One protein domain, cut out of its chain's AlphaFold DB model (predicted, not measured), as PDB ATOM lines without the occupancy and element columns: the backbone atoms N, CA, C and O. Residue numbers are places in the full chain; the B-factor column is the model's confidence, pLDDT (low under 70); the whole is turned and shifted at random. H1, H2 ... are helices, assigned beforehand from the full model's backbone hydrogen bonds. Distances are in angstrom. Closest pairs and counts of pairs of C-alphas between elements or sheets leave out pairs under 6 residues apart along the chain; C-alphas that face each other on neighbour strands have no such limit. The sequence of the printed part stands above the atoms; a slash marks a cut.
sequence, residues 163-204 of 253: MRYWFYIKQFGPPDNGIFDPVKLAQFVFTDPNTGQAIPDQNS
ATOM      1  N   MET A 163     135.568  88.419 200.731       69.31
ATOM      2  CA  MET A 163     136.792  87.808 201.268       69.31
ATOM      3  C   MET A 163     138.064  88.601 200.932       69.31
ATOM      4  O   MET A 163     139.039  88.543 201.682       69.31
ATOM      5  N   ARG A 164     138.065  89.397 199.856       73.88
ATOM      6  CA  ARG A 164     139.199  90.257 199.478       73.88
ATOM      7  C   ARG A 164     139.547  91.269 200.570       73.88
ATOM      8  O   ARG A 164     140.724  91.539 200.802       73.88
ATOM      9  N   TYR A 165     138.544  91.787 201.282       76.12
ATOM     10  CA  TYR A 165     138.765  92.704 202.402       76.12
ATOM     11  C   TYR A 165     139.456  92.012 203.577       76.12
ATOM     12  O   TYR A 165     140.287  92.620 204.251       76.12
ATOM     13  N   TRP A 166     139.172  90.728 203.798       72.25
ATOM     14  CA  TRP A 166     139.845  89.947 204.831       72.25
ATOM     15  C   TRP A 166     141.322  89.701 204.491       72.25
ATOM     16  O   TRP A 166     142.190  89.953 205.331       72.25
ATOM     17  N   PHE A 167     141.628  89.308 203.249       70.88
ATOM     18  CA  PHE A 167     143.012  89.137 202.786       70.88
ATOM     19  C   PHE A 167     143.812  90.442 202.839       70.88
ATOM     20  O   PHE A 167     144.952  90.450 203.306       70.88
ATOM     21  N   TYR A 168     143.186  91.558 202.460       80.69
ATOM     22  CA  TYR A 168     143.780  92.882 202.605       80.69
ATOM     23  C   TYR A 168     144.193  93.160 204.054       80.69
ATOM     24  O   TYR A 168     145.334  93.552 204.293       80.69
ATOM     25  N   ILE A 169     143.289  92.959 205.023       77.31
ATOM     26  CA  ILE A 169     143.569  93.260 206.439       77.31
ATOM     27  C   ILE A 169     144.688  92.370 206.968       77.31
ATOM     28  O   ILE A 169     145.545  92.837 207.716       77.31
ATOM     29  N   LYS A 170     144.714  91.097 206.562       72.94
ATOM     30  CA  LYS A 170     145.783  90.170 206.945       72.94
ATOM     31  C   LYS A 170     147.155  90.625 206.455       72.94
ATOM     32  O   LYS A 170     148.112  90.532 207.216       72.94
ATOM     33  N   GLN A 171     147.253  91.126 205.225       76.25
ATOM     34  CA  GLN A 171     148.539  91.494 204.634       76.25
ATOM     35  C   GLN A 171     148.987  92.924 204.971       76.25
ATOM     36  O   GLN A 171     150.180  93.169 205.142       76.25
ATOM     37  N   PHE A 172     148.053  93.874 205.062       78.31
ATOM     38  CA  PHE A 172     148.359  95.304 205.182       78.31
ATOM     39  C   PHE A 172     147.892  95.943 206.494       78.31
ATOM     40  O   PHE A 172     148.202  97.110 206.730       78.31
ATOM     41  N   GLY A 173     147.186  95.199 207.350       75.62
ATOM     42  CA  GLY A 173     146.547  95.726 208.553       75.62
ATOM     43  C   GLY A 173     145.191  96.393 208.272       75.62
ATOM     44  O   GLY A 173     144.760  96.488 207.118       75.62
ATOM     45  N   PRO A 174     144.478  96.832 209.326       77.88
ATOM     46  CA  PRO A 174     143.215  97.545 209.170       77.88
ATOM     47  C   PRO A 174     143.413  98.839 208.358       77.88
ATOM     48  O   PRO A 174     144.443  99.498 208.507       77.88
ATOM     49  N   PRO A 175     142.456  99.220 207.494       77.75
ATOM     50  CA  PRO A 175     142.575 100.425 206.683       77.75
ATOM     51  C   PRO A 175     142.536 101.705 207.530       77.75
ATOM     52  O   PRO A 175     141.691 101.848 208.419       77.75
ATOM     53  N   ASP A 176     143.387 102.674 207.194       74.81
ATOM     54  CA  ASP A 176     143.364 104.002 207.810       74.81
ATOM     55  C   ASP A 176     141.997 104.671 207.581       74.81
ATOM     56  O   ASP A 176     141.489 104.738 206.458       74.81
ATOM     57  N   ASN A 177     141.376 105.155 208.661       75.88
ATOM     58  CA  ASN A 177     140.027 105.743 208.667       75.88
ATOM     59  C   ASN A 177     138.909 104.828 208.124       75.88
ATOM     60  O   ASN A 177     137.849 105.322 207.742       75.88
ATOM     61  N   GLY A 178     139.122 103.508 208.075       72.44
ATOM     62  CA  GLY A 178     138.118 102.558 207.588       72.44
ATOM     63  C   GLY A 178     137.986 102.485 206.060       72.44
ATOM     64  O   GLY A 178     137.071 101.828 205.570       72.44
ATOM     65  N   ILE A 179     138.878 103.133 205.296       79.94
ATOM     66  CA  ILE A 179     138.831 103.167 203.824       79.94
ATOM     67  C   ILE A 179     139.942 102.291 203.235       79.94
ATOM     68  O   ILE A 179     141.128 102.582 203.380       79.94
ATOM     69  N   PHE A 180     139.562 101.222 202.536       81.06
ATOM     70  CA  PHE A 180     140.507 100.322 201.871       81.06
ATOM     71  C   PHE A 180     141.214 101.000 200.693       81.06
ATOM     72  O   PHE A 180     140.569 101.631 199.855       81.06
ATOM     73  N   ASP A 181     142.535 100.821 200.594       81.06
ATOM     74  CA  ASP A 181     143.316 101.289 199.447       81.06
ATOM     75  C   ASP A 181     142.955 100.451 198.204       81.06
ATOM     76  O   ASP A 181     143.208  99.239 198.181       81.06
ATOM     77  N   PRO A 182     142.383 101.061 197.150       80.62
ATOM     78  CA  PRO A 182     141.929 100.329 195.974       80.62
ATOM     79  C   PRO A 182     143.076  99.650 195.214       80.62
ATOM     80  O   PRO A 182     142.855  98.616 194.588       80.62
ATOM     81  N   VAL A 183     144.303 100.181 195.285       81.19
ATOM     82  CA  VAL A 183     145.471  99.607 194.595       81.19
ATOM     83  C   VAL A 183     145.916  98.317 195.278       81.19
ATOM     84  O   VAL A 183     146.235  97.333 194.613       81.19
ATOM     85  N   LYS A 184     145.913  98.303 196.611       79.75
ATOM     86  CA  LYS A 184     146.240  97.111 197.405       79.75
ATOM     87  C   LYS A 184     145.121  96.072 197.349       79.75
ATOM     88  O   LYS A 184     145.406  94.886 197.259       79.75
ATOM     89  N   LEU A 185     143.857  96.501 197.333       77.50
ATOM     90  CA  LEU A 185     142.712  95.593 197.218       77.50
ATOM     91  C   LEU A 185     142.665  94.884 195.853       77.50
ATOM     92  O   LEU A 185     142.303  93.711 195.781       77.50
ATOM     93  N   ALA A 186     143.079  95.567 194.782       75.12
ATOM     94  CA  ALA A 186     143.138  94.999 193.436       75.12
ATOM     95  C   ALA A 186     144.095  93.797 193.312       75.12
ATOM     96  O   ALA A 186     143.935  92.997 192.393       75.12
ATOM     97  N   GLN A 187     145.042  93.628 194.243       74.56
ATOM     98  CA  GLN A 187     145.957  92.477 194.274       74.56
ATOM     99  C   GLN A 187     145.241  91.156 194.586       74.56
ATOM    100  O   GLN A 187     145.766  90.092 194.279       74.56
ATOM    101  N   PHE A 188     144.038  91.222 195.161       73.62
ATOM    102  CA  PHE A 188     143.228  90.056 195.516       73.62
ATOM    103  C   PHE A 188     142.078  89.810 194.530       73.62
ATOM    104  O   PHE A 188     141.167  89.041 194.825       73.62
ATOM    105  N   VAL A 189     142.076  90.481 193.373       74.75
ATOM    106  CA  VAL A 189     141.132  90.188 192.288       74.75
ATOM    107  C   VAL A 189     141.633  88.969 191.530       74.75
ATOM    108  O   VAL A 189     142.746  88.973 191.008       74.75
ATOM    109  N   PHE A 190     140.801  87.937 191.431       69.06
ATOM    110  CA  PHE A 190     141.145  86.754 190.656       69.06
ATOM    111  C   PHE A 190     141.110  87.086 189.163       69.06
ATOM    112  O   PHE A 190     140.120  87.624 188.652       69.06
ATOM    113  N   THR A 191     142.188  86.757 188.460       66.25
ATOM    114  CA  THR A 191     142.322  86.942 187.013       66.25
ATOM    115  C   THR A 191     142.557  85.606 186.320       66.25
ATOM    116  O   THR A 191     143.091  84.659 186.903       66.25
ATOM    117  N   ASP A 192     142.115  85.508 185.069       63.28
ATOM    118  CA  ASP A 192     142.398  84.355 184.222       63.28
ATOM    119  C   ASP A 192     143.890  84.376 183.846       63.28
ATOM    120  O   ASP A 192     144.350  85.361 183.255       63.28
ATOM    121  N   PRO A 193     144.652  83.309 184.147       59.69
ATOM    122  CA  PRO A 193     146.090  83.260 183.894       59.69
ATOM    123  C   PRO A 193     146.452  83.422 182.413       59.69
ATOM    124  O   PRO A 193     147.553  83.865 182.094       59.69
ATOM    125  N   ASN A 194     145.537  83.093 181.500       61.59
ATOM    126  CA  ASN A 194     145.793  83.146 180.063       61.59
ATOM    127  C   ASN A 194     145.492  84.519 179.456       61.59
ATOM    128  O   ASN A 194     146.050  84.865 178.414       61.59
ATOM    129  N   THR A 195     144.597  85.297 180.069       69.44
ATOM    130  CA  THR A 195     144.101  86.559 179.493       69.44
ATOM    131  C   THR A 195     144.393  87.784 180.359       69.44
ATOM    132  O   THR A 195     144.284  88.912 179.873       69.44
ATOM    133  N   GLY A 196     144.763  87.590 181.628       64.69
ATOM    134  CA  GLY A 196     144.982  88.650 182.614       64.69
ATOM    135  C   GLY A 196     143.717  89.434 182.977       64.69
ATOM    136  O   GLY A 196     143.800  90.430 183.694       64.69
ATOM    137  N   GLN A 197     142.551  89.023 182.473       71.25
ATOM    138  CA  GLN A 197     141.270  89.670 182.738       71.25
ATOM    139  C   GLN A 197     140.655  89.130 184.028       71.25
ATOM    140  O   GLN A 197     140.839  87.960 184.362       71.25
ATOM    141  N   ALA A 198     139.910  89.970 184.750       67.31
ATOM    142  CA  ALA A 198     139.198  89.542 185.951       67.31
ATOM    143  C   ALA A 198     138.169  88.454 185.611       67.31
ATOM    144  O   ALA A 198     137.389  88.607 184.667       67.31
ATOM    145  N   ILE A 199     138.156  87.365 186.383       69.12
ATOM    146  CA  ILE A 199     137.171  86.297 186.179       69.12
ATOM    147  C   ILE A 199     135.775  86.748 186.657       69.12
ATOM    148  O   ILE A 199     135.680  87.527 187.608       69.12
ATOM    149  N   PRO A 200     134.675  86.286 186.029       63.56
ATOM    150  CA  PRO A 200     133.325  86.757 186.357       63.56
ATOM    151  C   PRO A 200     132.840  86.434 187.777       63.56
ATOM    152  O   PRO A 200     132.023  87.176 188.318       63.56
ATOM    153  N   ASP A 201     133.318  85.343 188.377       64.56
ATOM    154  CA  ASP A 201     132.982  84.945 189.747       64.56
ATOM    155  C   ASP A 201     134.189  85.160 190.664       64.56
ATOM    156  O   ASP A 201     135.232  84.532 190.503       64.56
ATOM    157  N   GLN A 202     134.031  86.081 191.611       66.94
ATOM    158  CA  GLN A 202     135.056  86.480 192.577       66.94
ATOM    159  C   GLN A 202     134.784  85.911 193.980       66.94
ATOM    160  O   GLN A 202     135.511  86.221 194.920       66.94
ATOM    161  N   ASN A 203     133.737  85.092 194.133       56.94
ATOM    162  CA  ASN A 203     133.273  84.604 195.434       56.94
ATOM    163  C   ASN A 203     133.958  83.299 195.863       56.94
ATOM    164  O   ASN A 203     133.809  82.875 197.008       56.94
ATOM    165  N   SER A 204     134.692  82.644 194.962       53.69
ATOM    166  CA  SER A 204     135.399  81.395 195.231       53.69
ATOM    167  C   SER A 204     136.739  81.342 194.494       53.69
ATOM    168  O   SER A 204     136.888  81.910 193.411       53.69
TER     169      SER A 204
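AT A GLANCE: This is residues 163 to 204 of the 253 residues of an uncharacterized protein of viral metagenome (UniProt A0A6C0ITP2). Two short helices, H1 and H2, pack together at nearly a right angle, with the loop that joins them at one end of an elongated shape. At the other end residues 189 to 204, with no named element, loop out and fold back. The printed part has 42 residues, with H1 then H2 and no named strand; it is all helix in class, though under half of its residues are in named elements. It is loose, with a radius of gyration of the C-alphas of 11.6 A and spans of 36 by 18 by 14 A.

IN THESE COORDINATES: H1, residues 163 to 172, is 14.3 A long and begins at C-alpha 163 (136.792, 87.808, 201.268). H2, residues 182 to 188, is 10.4 A long and ends at C-alpha 188 (143.228, 90.056, 195.516).

HOW THE PARTS SIT: H1 and H2 touch, the closest C-alphas being those of Arg 164 and Phe 188, 5.7 A apart. Their lines stand only just about perpendicular, at 71 degrees. In H1 every O i to N i+4 pair is within hydrogen-bond range; in H2 1 of 3 is, beside 2 of 4 O i to N i+3 pairs.

THE WHOLE: The two farthest C-alphas, of Asn 177 and Asn 194, are 36.9 A apart. The printed part has no cut, and the H1 to H2 link is short. Its mean pLDDT is 72.1; residues 163, 190 to 196 and 198 to 204 are under 70.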